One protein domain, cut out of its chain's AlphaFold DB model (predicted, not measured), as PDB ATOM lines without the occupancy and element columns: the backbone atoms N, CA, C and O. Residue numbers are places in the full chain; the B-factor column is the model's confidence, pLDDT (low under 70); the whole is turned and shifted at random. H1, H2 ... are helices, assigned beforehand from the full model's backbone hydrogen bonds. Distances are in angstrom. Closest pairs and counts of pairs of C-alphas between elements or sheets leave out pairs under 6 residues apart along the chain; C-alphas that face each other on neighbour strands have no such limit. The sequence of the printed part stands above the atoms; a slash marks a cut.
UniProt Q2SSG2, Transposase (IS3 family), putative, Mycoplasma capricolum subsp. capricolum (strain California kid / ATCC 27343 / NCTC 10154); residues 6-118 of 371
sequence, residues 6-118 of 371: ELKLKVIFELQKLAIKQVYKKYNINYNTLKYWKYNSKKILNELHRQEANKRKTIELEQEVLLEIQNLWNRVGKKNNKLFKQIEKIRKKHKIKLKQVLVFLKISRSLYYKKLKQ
ATOM      1  N   GLU A   6      19.801   7.493  24.585       79.50
ATOM      2  CA  GLU A   6      19.050   7.952  25.761       79.50
ATOM      3  C   GLU A   6      18.731   6.801  26.717       79.50
ATOM      4  O   GLU A   6      18.901   6.928  27.930       79.50
ATOM      5  N   LEU A   7      18.342   5.643  26.171       84.50
ATOM      6  CA  LEU A   7      18.068   4.450  26.966       84.50
ATOM      7  C   LEU A   7      19.341   3.933  27.645       84.50
ATOM      8  O   LEU A   7      19.307   3.604  28.827       84.50
ATOM      9  N   LYS A   8      20.477   3.896  26.933       83.94
ATOM     10  CA  LYS A   8      21.767   3.487  27.512       83.94
ATOM     11  C   LYS A   8      22.208   4.418  28.640       83.94
ATOM     12  O   LYS A   8      22.596   3.919  29.691       83.94
ATOM     13  N   LEU A   9      22.123   5.737  28.451       82.25
ATOM     14  CA  LEU A   9      22.455   6.708  29.499       82.25
ATOM     15  C   LEU A   9      21.576   6.529  30.738       82.25
ATOM     16  O   LEU A   9      22.092   6.414  31.850       82.25
ATOM     17  N   LYS A  10      20.256   6.447  30.538       85.94
ATOM     18  CA  LYS A  10      19.280   6.285  31.619       85.94
ATOM     19  C   LYS A  10      19.531   5.007  32.421       85.94
ATOM     20  O   LYS A  10      19.547   5.036  33.647       85.94
ATOM     21  N   VAL A  11      19.790   3.897  31.730       87.62
ATOM     22  CA  VAL A  11      20.070   2.600  32.360       87.62
ATOM     23  C   VAL A  11      21.408   2.609  33.104       87.62
ATOM     24  O   VAL A  11      21.477   2.082  34.210       87.62
ATOM     25  N   ILE A  12      22.462   3.223  32.553       86.56
ATOM     26  CA  ILE A  12      23.762   3.345  33.236       86.56
ATOM     27  C   ILE A  12      23.629   4.168  34.526       86.56
ATOM     28  O   ILE A  12      24.182   3.769  35.548       86.56
ATOM     29  N   PHE A  13      22.862   5.262  34.504       85.12
ATOM     30  CA  PHE A  13      22.607   6.086  35.689       85.12
ATOM     31  C   PHE A  13      21.803   5.332  36.760       85.12
ATOM     32  O   PHE A  13      22.119   5.395  37.945       85.12
ATOM     33  N   GLU A  14      20.797   4.549  36.360       87.69
ATOM     34  CA  GLU A  14      20.038   3.715  37.301       87.69
ATOM     35  C   GLU A  14      20.868   2.554  37.878       87.69
ATOM     36  O   GLU A  14      20.727   2.237  39.058       87.69
ATOM     37  N   LEU A  15      21.791   1.963  37.109       87.44
ATOM     38  CA  LEU A  15      22.703   0.906  37.579       87.44
ATOM     39  C   LEU A  15      23.714   1.375  38.643       87.44
ATOM     40  O   LEU A  15      24.316   0.524  39.310       87.44
ATOM     41  N   GLN A  16      23.906   2.691  38.804       83.00
ATOM     42  CA  GLN A  16      24.700   3.274  39.895       83.00
ATOM     43  C   GLN A  16      23.952   3.250  41.234       83.00
ATOM     44  O   GLN A  16      24.592   3.183  42.278       83.00
ATOM     45  N   LYS A  17      22.614   3.282  41.205       85.31
ATOM     46  CA  LYS A  17      21.757   3.387  42.399       85.31
ATOM     47  C   LYS A  17      21.029   2.086  42.742       85.31
ATOM     48  O   LYS A  17      20.652   1.882  43.887       85.31
ATOM     49  N   LEU A  18      20.818   1.215  41.755       86.75
ATOM     50  CA  LEU A  18      20.005   0.004  41.877       86.75
ATOM     51  C   LEU A  18      20.810  -1.270  41.584       86.75
ATOM     52  O   LEU A  18      21.824  -1.270  40.872       86.75
ATOM     53  N   ALA A  19      20.334  -2.399  42.114       86.38
ATOM     54  CA  ALA A  19      20.914  -3.708  41.827       86.38
ATOM     55  C   ALA A  19      20.594  -4.148  40.385       86.38
ATOM     56  O   ALA A  19      19.516  -3.871  39.857       86.38
ATOM     57  N   ILE A  20      21.494  -4.916  39.752       84.69
ATOM     58  CA  ILE A  20      21.324  -5.369  38.353       84.69
ATOM     59  C   ILE A  20      20.001  -6.137  38.173       84.69
ATOM     60  O   ILE A  20      19.321  -5.945  37.171       84.69
ATOM     61  N   LYS A  21      19.585  -6.940  39.167       85.69
ATOM     62  CA  LYS A  21      18.303  -7.672  39.151       85.69
ATOM     63  C   LYS A  21      17.079  -6.744  39.087       85.69
ATOM     64  O   LYS A  21      16.096  -7.089  38.440       85.69
ATOM     65  N   GLN A  22      17.133  -5.575  39.730       84.44
ATOM     66  CA  GLN A  22      16.039  -4.595  39.716       84.44
ATOM     67  C   GLN A  22      15.955  -3.894  38.354       84.44
ATOM     68  O   GLN A  22      14.880  -3.801  37.766       84.44
ATOM     69  N   VAL A  23      17.101  -3.479  37.807       86.81
ATOM     70  CA  VAL A  23      17.178  -2.846  36.478       86.81
ATOM     71  C   VAL A  23      16.802  -3.833  35.365       86.81
ATOM     72  O   VAL A  23      16.121  -3.454  34.414       86.81
ATOM     73  N   TYR A  24      17.172  -5.109  35.513       87.81
ATOM     74  CA  TYR A  24      16.756  -6.201  34.629       87.81
ATOM     75  C   TYR A  24      15.230  -6.316  34.555       87.81
ATOM     76  O   TYR A  24      14.678  -6.261  33.460       87.81
ATOM     77  N   LYS A  25      14.547  -6.382  35.710       86.00
ATOM     78  CA  LYS A  25      13.075  -6.433  35.773       86.00
ATOM     79  C   LYS A  25      12.416  -5.206  35.137       86.00
ATOM     80  O   LYS A  25      11.362  -5.335  34.529       86.00
ATOM     81  N   LYS A  26      13.036  -4.028  35.261       88.12
ATOM     82  CA  LYS A  26      12.473  -2.755  34.788       88.12
ATOM     83  C   LYS A  26      12.600  -2.537  33.278       88.12
ATOM     84  O   LYS A  26      11.667  -2.042  32.660       88.12
ATOM     85  N   TYR A  27      13.748  -2.869  32.687       86.88
ATOM     86  CA  TYR A  27      14.027  -2.583  31.271       86.88
ATOM     87  C   TYR A  27      14.024  -3.825  30.373       86.88
ATOM     88  O   TYR A  27      14.164  -3.689  29.160       86.88
ATOM     89  N   ASN A  28      13.895  -5.024  30.953       88.00
ATOM     90  CA  ASN A  28      13.966  -6.312  30.256       88.00
ATOM     91  C   ASN A  28      15.220  -6.456  29.359       88.00
ATOM     92  O   ASN A  28      15.195  -7.048  28.281       88.00
ATOM     93  N   ILE A  29      16.340  -5.861  29.784       88.19
ATOM     94  CA  ILE A  29      17.627  -5.919  29.078       88.19
ATOM     95  C   ILE A  29      18.416  -7.102  29.622       88.19
ATOM     96  O   ILE A  29      18.526  -7.250  30.831       88.19
ATOM     97  N   ASN A  30      19.021  -7.906  28.742       89.06
ATOM     98  CA  ASN A  30      19.828  -9.071  29.117       89.06
ATOM     99  C   ASN A  30      20.811  -8.766  30.273       89.06
ATOM    100  O   ASN A  30      21.578  -7.801  30.222       89.06
ATOM    101  N   TYR A  31      20.814  -9.632  31.292       87.25
ATOM    102  CA  TYR A  31      21.604  -9.474  32.515       87.25
ATOM    103  C   TYR A  31      23.106  -9.268  32.250       87.25
ATOM    104  O   TYR A  31      23.725  -8.395  32.857       87.25
ATOM    105  N   ASN A  32      23.687  -9.995  31.289       86.75
ATOM    106  CA  ASN A  32      25.100  -9.859  30.919       86.75
ATOM    107  C   ASN A  32      25.398  -8.505  30.260       86.75
ATOM    108  O   ASN A  32      26.465  -7.934  30.471       86.75
ATOM    109  N   THR A  33      24.440  -7.949  29.511       85.81
ATOM    110  CA  THR A  33      24.549  -6.599  28.934       85.81
ATOM    111  C   THR A  33      24.519  -5.527  30.023       85.81
ATOM    112  O   THR A  33      25.342  -4.617  29.999       85.81
ATOM    113  N   LEU A  34      23.633  -5.660  31.016       87.50
ATOM    114  CA  LEU A  34      23.579  -4.750  32.166       87.50
ATOM    115  C   LEU A  34      24.837  -4.851  33.037       87.50
ATOM    116  O   LEU A  34      25.371  -3.828  33.464       87.50
ATOM    117  N   LYS A  35      25.353  -6.070  33.251       87.44
ATOM    118  CA  LYS A  35      26.632  -6.312  33.931       87.44
ATOM    119  C   LYS A  35      27.767  -5.597  33.193       87.44
ATOM    120  O   LYS A  35      28.481  -4.800  33.796       87.44
ATOM    121  N   TYR A  36      27.876  -5.795  31.878       87.38
ATOM    122  CA  TYR A  36      28.869  -5.122  31.039       87.38
ATOM    123  C   TYR A  36      28.754  -3.589  31.101       87.38
ATOM    124  O   TYR A  36      29.774  -2.915  31.250       87.38
ATOM    125  N   TRP A  37      27.538  -3.032  31.047       88.38
ATOM    126  CA  TRP A  37      27.312  -1.585  31.154       88.38
ATOM    127  C   TRP A  37      27.654  -1.021  32.530       88.38
ATOM    128  O   TRP A  37      28.183   0.083  32.600       88.38
ATOM    129  N   LYS A  38      27.411  -1.772  33.613       85.12
ATOM    130  CA  LYS A  38      27.767  -1.351  34.974       85.12
ATOM    131  C   LYS A  38      29.287  -1.254  35.145       85.12
ATOM    132  O   LYS A  38      29.782  -0.210  35.567       85.12
ATOM    133  N   TYR A  39      30.022  -2.300  34.756       86.44
ATOM    134  CA  TYR A  39      31.481  -2.360  34.924       86.44
ATOM    135  C   TYR A  39      32.259  -1.496  33.916       86.44
ATOM    136  O   TYR A  39      33.320  -0.987  34.257       86.44
ATOM    137  N   ASN A  40      31.734  -1.264  32.706       86.62
ATOM    138  CA  ASN A  40      32.384  -0.429  31.679       86.62
ATOM    139  C   ASN A  40      31.742   0.959  31.506       86.62
ATOM    140  O   ASN A  40      31.972   1.628  30.495       86.62
ATOM    141  N   SER A  41      30.939   1.401  32.476       82.38
ATOM    142  CA  SER A  41      30.119   2.621  32.408       82.38
ATOM    143  C   SER A  41      30.900   3.862  31.965       82.38
ATOM    144  O   SER A  41      30.470   4.546  31.039       82.38
ATOM    145  N   LYS A  42      32.085   4.115  32.539       81.81
ATOM    146  CA  LYS A  42      32.937   5.273  32.202       81.81
ATOM    147  C   LYS A  42      33.418   5.258  30.743       81.81
ATOM    148  O   LYS A  42      33.381   6.283  30.067       81.81
ATOM    149  N   LYS A  43      33.836   4.092  30.234       84.56
ATOM    150  CA  LYS A  43      34.292   3.921  28.843       84.56
ATOM    151  C   LYS A  43      33.137   4.121  27.862       84.56
ATOM    152  O   LYS A  43      33.285   4.857  26.891       84.56
ATOM    153  N   ILE A  44      31.990   3.510  28.158       83.75
ATOM    154  CA  ILE A  44      30.774   3.623  27.348       83.75
ATOM    155  C   ILE A  44      30.298   5.077  27.316       83.75
ATOM    156  O   ILE A  44      30.025   5.590  26.240       83.75
ATOM    157  N   LEU A  45      30.260   5.766  28.460       82.25
ATOM    158  CA  LEU A  45      29.833   7.164  28.548       82.25
ATOM    159  C   LEU A  45      30.743   8.098  27.731       82.25
ATOM    160  O   LEU A  45      30.247   8.938  26.986       82.25
ATOM    161  N   ASN A  46      32.064   7.906  27.787       83.88
ATOM    162  CA  ASN A  46      33.017   8.677  26.980       83.88
ATOM    163  C   ASN A  46      32.858   8.430  25.471       83.88
ATOM    164  O   ASN A  46      32.923   9.368  24.677       83.88
ATOM    165  N   GLU A  47      32.656   7.178  25.060       84.38
ATOM    166  CA  GLU A  47      32.416   6.830  23.656       84.38
ATOM    167  C   GLU A  47      31.097   7.431  23.153       84.38
ATOM    168  O   GLU A  47      31.046   8.019  22.072       84.38
ATOM    169  N   LEU A  48      30.055   7.358  23.980       81.94
ATOM    170  CA  LEU A  48      28.746   7.955  23.745       81.94
ATOM    171  C   LEU A  48      28.850   9.487  23.586       81.94
ATOM    172  O   LEU A  48      28.379  10.021  22.582       81.94
ATOM    173  N   HIS A  49      29.543  10.189  24.488       81.94
ATOM    174  CA  HIS A  49      29.775  11.634  24.364       81.94
ATOM    175  C   HIS A  49      30.561  12.007  23.100       81.94
ATOM    176  O   HIS A  49      30.213  12.976  22.426       81.94
ATOM    177  N   ARG A  50      31.594  11.233  22.732       83.88
ATOM    178  CA  ARG A  50      32.340  11.451  21.478       83.88
ATOM    179  C   ARG A  50      31.445  11.280  20.249       83.88
ATOM    180  O   ARG A  50      31.533  12.080  19.318       83.88
ATOM    181  N   GLN A  51      30.571  10.272  20.240       83.38
ATOM    182  CA  GLN A  51      29.619  10.047  19.149       83.38
ATOM    183  C   GLN A  51      28.617  11.203  19.017       83.38
ATOM    184  O   GLN A  51      28.373  11.669  17.903       83.38
ATOM    185  N   GLU A  52      28.080  11.708  20.129       82.81
ATOM    186  CA  GLU A  52      27.201  12.879  20.109       82.81
ATOM    187  C   GLU A  52      27.915  14.149  19.660       82.81
ATOM    188  O   GLU A  52      27.380  14.873  18.822       82.81
ATOM    189  N   ALA A  53      29.125  14.407  20.160       81.81
ATOM    190  CA  ALA A  53      29.914  15.568  19.760       81.81
ATOM    191  C   ALA A  53      30.211  15.549  18.253       81.81
ATOM    192  O   ALA A  53      30.032  16.557  17.573       81.81
ATOM    193  N   ASN A  54      30.582  14.390  17.701       84.62
ATOM    194  CA  ASN A  54      30.800  14.236  16.262       84.62
ATOM    195  C   ASN A  54      29.506  14.437  15.459       84.62
ATOM    196  O   ASN A  54      29.520  15.072  14.403       84.62
ATOM    197  N   LYS A  55      28.373  13.935  15.966       85.12
ATOM    198  CA  LYS A  55      27.061  14.132  15.337       85.12
ATOM    199  C   LYS A  55      26.656  15.608  15.334       85.12
ATOM    200  O   LYS A  55      26.194  16.084  14.302       85.12
ATOM    201  N   ARG A  56      26.867  16.332  16.440       84.19
ATOM    202  CA  ARG A  56      26.612  17.780  16.543       84.19
ATOM    203  C   ARG A  56      27.469  18.564  15.553       84.19
ATOM    204  O   ARG A  56      26.900  19.255  14.721       84.19
ATOM    205  N   LYS A  57      28.783  18.318  15.527       86.00
ATOM    206  CA  LYS A  57      29.701  18.924  14.543       86.00
ATOM    207  C   LYS A  57      29.270  18.679  13.096       86.00
ATOM    208  O   LYS A  57      29.359  19.565  12.256       86.00
ATOM    209  N   THR A  58      28.789  17.472  12.794       84.81
ATOM    210  CA  THR A  58      28.291  17.148  11.446       84.81
ATOM    211  C   THR A  58      27.035  17.953  11.106       84.81
ATOM    212  O   THR A  58      26.919  18.462   9.997       84.81
ATOM    213  N   ILE A  59      26.103  18.089  12.055       86.50
ATOM    214  CA  ILE A  59      24.866  18.864  11.875       86.50
ATOM    215  C   ILE A  59      25.173  20.358  11.720       86.50
ATOM    216  O   ILE A  59      24.599  20.994  10.840       86.50
ATOM    217  N   GLU A  60      26.081  20.898  12.532       87.94
ATOM    218  CA  GLU A  60      26.540  22.291  12.450       87.94
ATOM    219  C   GLU A  60      27.131  22.585  11.066       87.94
ATOM    220  O   GLU A  60      26.682  23.505  10.385       87.94
ATOM    221  N   LEU A  61      28.028  21.722  10.579       87.81
ATOM    222  CA  LEU A  61      28.601  21.848   9.238       87.81
ATOM    223  C   LEU A  61      27.533  21.773   8.131       87.81
ATOM    224  O   LEU A  61      27.586  22.520   7.154       87.81
ATOM    225  N   GLU A  62      26.550  20.873   8.255       89.25
ATOM    226  CA  GLU A  62      25.437  20.800   7.300       89.25
ATOM    227  C   GLU A  62      24.613  22.099   7.285       89.25
ATOM    228  O   GLU A  62      24.213  22.556   6.211       89.25
ATOM    229  N   GLN A  63      24.369  22.708   8.450       88.81
ATOM    230  CA  GLN A  63      23.624  23.964   8.575       88.81
ATOM    231  C   GLN A  63      24.384  25.151   7.973       88.81
ATOM    232  O   GLN A  63      23.789  25.928   7.225       88.81
ATOM    233  N   GLU A  64      25.689  25.260   8.228       90.88
ATOM    234  CA  GLU A  64      26.540  26.316   7.665       90.88
ATOM    235  C   GLU A  64      26.528  26.302   6.133       90.88
ATOM    236  O   GLU A  64      26.311  27.327   5.485       90.88
ATOM    237  N   VAL A  65      26.682  25.123   5.529       91.00
ATOM    238  CA  VAL A  65      26.689  24.990   4.066       91.00
ATOM    239  C   VAL A  65      25.300  25.253   3.473       91.00
ATOM    240  O   VAL A  65      25.179  25.811   2.379       91.00
ATOM    241  N   LEU A  66      24.221  24.875   4.167       91.06
ATOM    242  CA  LEU A  66      22.866  25.235   3.737       91.06
ATOM    243  C   LEU A  66      22.669  26.757   3.744       91.06
ATOM    244  O   LEU A  66      22.099  27.293   2.788       91.06
ATOM    245  N   LEU A  67      23.194  27.452   4.756       90.25
ATOM    246  CA  LEU A  67      23.167  28.911   4.837       90.25
ATOM    247  C   LEU A  67      23.991  29.559   3.711       90.25
ATOM    248  O   LEU A  67      23.516  30.498   3.070       90.25
ATOM    249  N   GLU A  68      25.169  29.015   3.388       90.75
ATOM    250  CA  GLU A  68      25.971  29.437   2.228       90.75
ATOM    251  C   GLU A  68      25.160  29.333   0.923       90.75
ATOM    252  O   GLU A  68      25.071  30.289   0.141       90.75
ATOM    253  N   ILE A  69      24.497  28.191   0.708       89.25
ATOM    254  CA  ILE A  69      23.640  27.956  -0.459       89.25
ATOM    255  C   ILE A  69      22.481  28.965  -0.510       89.25
ATOM    256  O   ILE A  69      22.148  29.460  -1.592       89.25
ATOM    257  N   GLN A  70      21.873  29.298   0.630       88.12
ATOM    258  CA  GLN A  70      20.778  30.266   0.702       88.12
ATOM    259  C   GLN A  70      21.242  31.698   0.436       88.12
ATOM    260  O   GLN A  70      20.574  32.428  -0.297       88.12
ATOM    261  N   ASN A  71      22.406  32.093   0.941       88.44
ATOM    262  CA  ASN A  71      22.981  33.405   0.654       88.44
ATOM    263  C   ASN A  71      23.280  33.562  -0.844       88.44
ATOM    264  O   ASN A  71      22.921  34.571  -1.461       88.44
ATOM    265  N   LEU A  72      23.845  32.525  -1.471       87.00
ATOM    266  CA  LEU A  72      24.035  32.483  -2.924       87.00
ATOM    267  C   LEU A  72      22.707  32.568  -3.684       87.00
ATOM    268  O   LEU A  72      22.613  33.267  -4.700       87.00
ATOM    269  N   TRP A  73      21.680  31.878  -3.189       87.00
ATOM    270  CA  TRP A  73      20.344  31.893  -3.768       87.00
ATOM    271  C   TRP A  73      19.700  33.281  -3.722       87.00
ATOM    272  O   TRP A  73      19.184  33.741  -4.744       87.00
ATOM    273  N   ASN A  74      19.785  33.962  -2.579       85.88
ATOM    274  CA  ASN A  74      19.225  35.296  -2.376       85.88
ATOM    275  C   ASN A  74      19.931  36.353  -3.239       85.88
ATOM    276  O   ASN A  74      19.266  37.208  -3.817       85.88
ATOM    277  N   ARG A  75      21.258  36.256  -3.399       83.69
ATOM    278  CA  ARG A  75      22.049  37.216  -4.187       83.69
ATOM    279  C   ARG A  75      21.798  37.131  -5.694       83.69
ATOM    280  O   ARG A  75      21.724  38.151  -6.369       83.69
ATOM    281  N   VAL A  76      21.731  35.920  -6.252       80.44
ATOM    282  CA  VAL A  76      21.695  35.711  -7.715       80.44
ATOM    283  C   VAL A  76      20.268  35.513  -8.237       80.44
ATOM    284  O   VAL A  76      19.942  35.900  -9.362       80.44
ATOM    285  N   GLY A  77      19.410  34.890  -7.432       71.81
ATOM    286  CA  GLY A  77      18.019  34.623  -7.762       71.81
ATOM    287  C   GLY A  77      17.783  33.474  -8.755       71.81
ATOM    288  O   GLY A  77      18.612  33.094  -9.586       71.81
ATOM    289  N   LYS A  78      16.552  32.947  -8.718       69.88
ATOM    290  CA  LYS A  78      16.079  31.751  -9.452       69.88
ATOM    291  C   LYS A  78      16.167  31.797 -10.987       69.88
ATOM    292  O   LYS A  78      15.929  30.782 -11.646       69.88
ATOM    293  N   LYS A  79      16.431  32.966 -11.586       68.44
ATOM    294  CA  LYS A  79      16.459  33.146 -13.051       68.44
ATOM    295  C   LYS A  79      17.786  32.703 -13.677       68.44
ATOM    296  O   LYS A  79      17.793  32.347 -14.854       68.44
ATOM    297  N   ASN A  80      18.881  32.682 -12.913       75.81
ATOM    298  CA  ASN A  80      20.205  32.360 -13.438       75.81
ATOM    299  C   ASN A  80      20.456  30.841 -13.462       75.81
ATOM    300  O   ASN A  80      20.506  30.185 -12.426       75.81
ATOM    301  N   ASN A  81      20.668  30.275 -14.650       73.00
ATOM    302  CA  ASN A  81      20.928  28.840 -14.804       73.00
ATOM    303  C   ASN A  81      22.299  28.413 -14.244       73.00
ATOM    304  O   ASN A  81      22.448  27.270 -13.815       73.00
ATOM    305  N   LYS A  82      23.295  29.314 -14.207       78.88
ATOM    306  CA  LYS A  82      24.640  29.003 -13.687       78.88
ATOM    307  C   LYS A  82      24.629  28.731 -12.177       78.88
ATOM    308  O   LYS A  82      25.404  27.899 -11.712       78.88
ATOM    309  N   LEU A  83      23.700  29.352 -11.443       85.31
ATOM    310  CA  LEU A  83      23.516  29.168 -10.000       85.31
ATOM    311  C   LEU A  83      23.256  27.698  -9.637       85.31
ATOM    312  O   LEU A  83      23.868  27.164  -8.721       85.31
ATOM    313  N   PHE A  84      22.410  27.005 -10.402       86.12
ATOM    314  CA  PHE A  84      22.081  25.599 -10.145       86.12
ATOM    315  C   PHE A  84      23.302  24.676 -10.285       86.12
ATOM    316  O   PHE A  84      23.435  23.720  -9.524       86.12
ATOM    317  N   LYS A  85      24.230  24.988 -11.206       84.69
ATOM    318  CA  LYS A  85      25.506  24.265 -11.339       84.69
ATOM    319  C   LYS A  85      26.440  24.536 -10.152       84.69
ATOM    320  O   LYS A  85      27.120  23.617  -9.706       84.69
ATOM    321  N   GLN A  86      26.472  25.766  -9.632       86.50
ATOM    322  CA  GLN A  86      27.258  26.115  -8.439       86.50
ATOM    323  C   GLN A  86      26.722  25.412  -7.185       86.50
ATOM    324  O   GLN A  86      27.493  24.778  -6.470       86.50
ATOM    325  N   ILE A  87      25.401  25.426  -6.982       88.38
ATOM    326  CA  ILE A  87      24.743  24.724  -5.871       88.38
ATOM    327  C   ILE A  87      25.030  23.218  -5.932       88.38
ATOM    328  O   ILE A  87      25.334  22.611  -4.910       88.38
ATOM    329  N   GLU A  88      24.991  22.601  -7.121       88.81
ATOM    330  CA  GLU A  88      25.316  21.174  -7.274       88.81
ATOM    331  C   GLU A  88      26.784  20.861  -6.929       88.81
ATOM    332  O   GLU A  88      27.062  19.810  -6.350       88.81
ATOM    333  N   LYS A  89      27.727  21.770  -7.223       89.06
ATOM    334  CA  LYS A  89      29.139  21.621  -6.827       89.06
ATOM    335  C   LYS A  89      29.311  21.678  -5.307       89.06
ATOM    336  O   LYS A  89      29.936  20.777  -4.751       89.06
ATOM    337  N   ILE A  90      28.725  22.679  -4.643       89.94
ATOM    338  CA  ILE A  90      28.791  22.845  -3.178       89.94
ATOM    339  C   ILE A  90      28.163  21.631  -2.485       89.94
ATOM    340  O   ILE A  90      28.788  20.990  -1.641       89.94
ATOM    341  N   ARG A  91      26.966  21.228  -2.930       90.94
ATOM    342  CA  ARG A  91      26.259  20.053  -2.409       90.94
ATOM    343  C   ARG A  91      27.105  18.782  -2.491       90.94
ATOM    344  O   ARG A  91      27.171  18.034  -1.519       90.94
ATOM    345  N   LYS A  92      27.732  18.513  -3.645       90.31
ATOM    346  CA  LYS A  92      28.588  17.329  -3.836       90.31
ATOM    347  C   LYS A  92      29.855  17.391  -2.982       90.31
ATOM    348  O   LYS A  92      30.203  16.378  -2.387       90.31
ATOM    349  N   LYS A  93      30.498  18.562  -2.891       90.50
ATOM    350  CA  LYS A  93      31.707  18.784  -2.081       90.50
ATOM    351  C   LYS A  93      31.467  18.450  -0.604       90.50
ATOM    352  O   LYS A  93      32.258  17.727  -0.015       90.50
ATOM    353  N   HIS A  94      30.346  18.905  -0.046       88.44
ATOM    354  CA  HIS A  94      29.990  18.704   1.366       88.44
ATOM    355  C   HIS A  94      29.085  17.479   1.611       88.44
ATOM    356  O   HIS A  94      28.569  17.302   2.708       88.44
ATOM    357  N   LYS A  95      28.876  16.619   0.599       88.38
ATOM    358  CA  LYS A  95      28.051  15.391   0.668       88.38
ATOM    359  C   LYS A  95      26.609  15.598   1.177       88.38
ATOM    360  O   LYS A  95      25.989  14.670   1.693       88.38
ATOM    361  N   ILE A  96      26.028  16.777   0.951       90.31
ATOM    362  CA  ILE A  96      24.673  17.119   1.409       90.31
ATOM    363  C   ILE A  96      23.611  16.416   0.556       90.31
ATOM    364  O   ILE A  96      23.690  16.343  -0.684       90.31
ATOM    365  N   LYS A  97      22.556  15.913   1.206       90.12
ATOM    366  CA  LYS A  97      21.446  15.257   0.506       90.12
ATOM    367  C   LYS A  97      20.641  16.294  -0.270       90.12
ATOM    368  O   LYS A  97      20.213  17.310   0.270       90.12
ATOM    369  N   LEU A  98      20.324  15.997  -1.534       89.31
ATOM    370  CA  LEU A  98      19.533  16.899  -2.381       89.31
ATOM    371  C   LEU A  98      18.192  17.289  -1.736       89.31
ATOM    372  O   LEU A  98      17.775  18.436  -1.850       89.31
ATOM    373  N   LYS A  99      17.543  16.367  -1.011       91.12
ATOM    374  CA  LYS A  99      16.285  16.639  -0.297       91.12
ATOM    375  C   LYS A  99      16.415  17.815   0.684       91.12
ATOM    376  O   LYS A  99      15.509  18.637   0.718       91.12
ATOM    377  N   GLN A 100      17.528  17.919   1.419       89.38
ATOM    378  CA  GLN A 100      17.765  19.015   2.368       89.38
ATOM    379  C   GLN A 100      17.842  20.356   1.631       89.38
ATOM    380  O   GLN A 100      17.108  21.279   1.961       89.38
ATOM    381  N   VAL A 101      18.633  20.422   0.556       89.81
ATOM    382  CA  VAL A 101      18.784  21.634  -0.269       89.81
ATOM    383  C   VAL A 101      17.450  22.083  -0.878       89.81
ATOM    384  O   VAL A 101      17.128  23.267  -0.855       89.81
ATOM    385  N   LEU A 102      16.655  21.152  -1.417       91.31
ATOM    386  CA  LEU A 102      15.367  21.476  -2.047       91.31
ATOM    387  C   LEU A 102      14.343  22.019  -1.043       91.31
ATOM    388  O   LEU A 102      13.631  22.970  -1.368       91.31
ATOM    389  N   VAL A 103      14.277  21.424   0.155       90.88
ATOM    390  CA  VAL A 103      13.405  21.887   1.246       90.88
ATOM    391  C   VAL A 103      13.841  23.273   1.711       90.88
ATOM    392  O   VAL A 103      13.009  24.173   1.794       90.88
ATOM    393  N   PHE A 104      15.144  23.463   1.928       88.69
ATOM    394  CA  PHE A 104      15.705  24.724   2.408       88.69
ATOM    395  C   PHE A 104      15.469  25.881   1.423       88.69
ATOM    396  O   PHE A 104      15.052  26.966   1.814       88.69
ATOM    397  N   LEU A 105      15.639  25.625   0.120       87.62
ATOM    398  CA  LEU A 105      15.419  26.610  -0.945       87.62
ATOM    399  C   LEU A 105      13.959  26.720  -1.420       87.62
ATOM    400  O   LEU A 105      13.665  27.551  -2.280       87.62
ATOM    401  N   LYS A 106      13.047  25.883  -0.904       89.69
ATOM    402  CA  LYS A 106      11.630  25.815  -1.312       89.69
ATOM    403  C   LYS A 106      11.438  25.661  -2.833       89.69
ATOM    404  O   LYS A 106      10.607  26.335  -3.443       89.69
ATOM    405  N   ILE A 107      12.205  24.768  -3.468       89.56
ATOM    406  CA  ILE A 107      12.116  24.494  -4.916       89.56
ATOM    407  C   ILE A 107      11.746  23.042  -5.218       89.56
ATOM    408  O   ILE A 107      12.130  22.112  -4.512       89.56
ATOM    409  N   SER A 108      11.041  22.825  -6.331       90.56
ATOM    410  CA  SER A 108      10.712  21.473  -6.778       90.56
ATOM    411  C   SER A 108      11.927  20.754  -7.377       90.56
ATOM    412  O   SER A 108      12.776  21.344  -8.055       90.56
ATOM    413  N   ARG A 109      11.973  19.429  -7.195       89.62
ATOM    414  CA  ARG A 109      13.006  18.561  -7.787       89.62
ATOM    415  C   ARG A 109      13.033  18.659  -9.318       89.62
ATOM    416  O   ARG A 109      14.107  18.656  -9.917       89.62
ATOM    417  N   SER A 110      11.868  18.784  -9.957       85.75
ATOM    418  CA  SER A 110      11.748  18.910 -11.415       85.75
ATOM    419  C   SER A 110      12.361  20.212 -11.939       85.75
ATOM    420  O   SER A 110      13.077  20.187 -12.941       85.75
ATOM    421  N   LEU A 111      12.156  21.336 -11.241       86.44
ATOM    422  CA  LEU A 111      12.776  22.617 -11.582       86.44
ATOM    423  C   LEU A 111      14.302  22.541 -11.465       86.44
ATOM    424  O   LEU A 111      14.997  22.988 -12.378       86.44
ATOM    425  N   TYR A 112      14.805  21.939 -10.383       86.44
ATOM    426  CA  TYR A 112      16.238  21.777 -10.130       86.44
ATOM    427  C   TYR A 112      16.944  21.062 -11.289       86.44
ATOM    428  O   TYR A 112      17.866  21.613 -11.892       86.44
ATOM    429  N   TYR A 113      16.449  19.886 -11.689       84.81
ATOM    430  CA  TYR A 113      17.031  19.142 -12.809       84.81
ATOM    431  C   TYR A 113      16.796  19.804 -14.166       84.81
ATOM    432  O   TYR A 113      17.689  19.778 -15.010       84.81
ATOM    433  N   LYS A 114      15.635  20.437 -14.388       83.31
ATOM    434  CA  LYS A 114      15.369  21.197 -15.620       83.31
ATOM    435  C   LYS A 114      16.392  22.315 -15.810       83.31
ATOM    436  O   LYS A 114      16.828  22.552 -16.932       83.31
ATOM    437  N   LYS A 115      16.772  22.995 -14.727       83.06
ATOM    438  CA  LYS A 115      17.748  24.087 -14.740       83.06
ATOM    439  C   LYS A 115      19.192  23.597 -14.826       83.06
ATOM    440  O   LYS A 115      19.961  24.178 -15.581       83.06
ATOM    441  N   LEU A 116      19.527  22.492 -14.159       79.31
ATOM    442  CA  LEU A 116      20.825  21.818 -14.299       79.31
ATOM    443  C   LEU A 116      21.082  21.308 -15.722       79.31
ATOM    444  O   LEU A 116      22.184  21.473 -16.234       79.31
ATOM    445  N   LYS A 117      20.056  20.733 -16.365       72.81
ATOM    446  CA  LYS A 117      20.110  20.242 -17.752       72.81
ATOM    447  C   LYS A 117      19.989  21.348 -18.804       72.81
ATOM    448  O   LYS A 117      20.209  21.077 -19.981       72.81
ATOM    449  N   GLN A 118      19.632  22.580 -18.423       67.88
ATOM    450  CA  GLN A 118      19.689  23.736 -19.323       67.88
ATOM    451  C   GLN A 118      21.147  24.161 -19.520       67.88
ATOM    452  O   GLN A 118      21.579  25.228 -19.084       67.88
TER     453      GLN A 118
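What this domain is: This is residues 6 to 118 of the 371 residues of the protein "Transposase (IS3 family), putative" of Mycoplasma capricolum subsp. capricolum (strain California kid / ATCC 27343 / NCTC 10154) (UniProt Q2SSG2). Picture a dumbbell: the long helix H4 is the shaft, the short helices H1, H2 and H3 cluster at its first end, and H5 folds back along its last part, with H6 and H7 completing the second head. Residues 49 to 60 of H4 stand free between the heads. The printed part has 113 residues with seven named helices, H1 to H7 in order, and no named strand; its class is all helix. It is extended, with a radius of gyration of the C-alphas of 23.2 A and spans of 66 by 23 by 18 A.

Where its parts are: Find C-alpha 41 at (30.119, 2.621, 32.408); from there H4, residues 41 to 76, runs 52.7 A to C-alpha 76 at (21.695, 35.711, -7.715). Before it look for H1, residues 6 to 17, 17.5 A long, H2, residues 20 to 27, and H3, residues 31 to 39. After it come H5, residues 81 to 93, 19.5 A long, H6, residues 98 to 104, and H7, residues 109 to 116.

How they stand to each other: H4, with residues 65 to 76 alone, touches H5 in a helical hairpin, a shallow tilt of 12 degrees, opposite ways; the closest C-alphas, Ile 69 and Ile 87, are 6.4 A apart. H6 touches H4 at Leu 66 and Val 101, C-alphas 6.8 A apart. H7 touches H5 at Asn 81 and Lys 115, 5.7 A between C-alphas. H3 touches H1 at Leu 15 and Lys 38, 6.1 A, and H2 at Tyr 24 and Tyr 31, 6.2 A, between C-alphas. Every O i to N i+4 pair is within hydrogen-bond range in H2, H3, H4, H6 and H7; H1 has 7 of 8, H5 8 of 9.

The domain as a whole: The C-alphas of Ala 19 and Gln 118, the two farthest apart, are 67.0 A apart. The printed part has no cut, and its links are tight. The pLDDT is under 70 at residues 78 to 79 and 118.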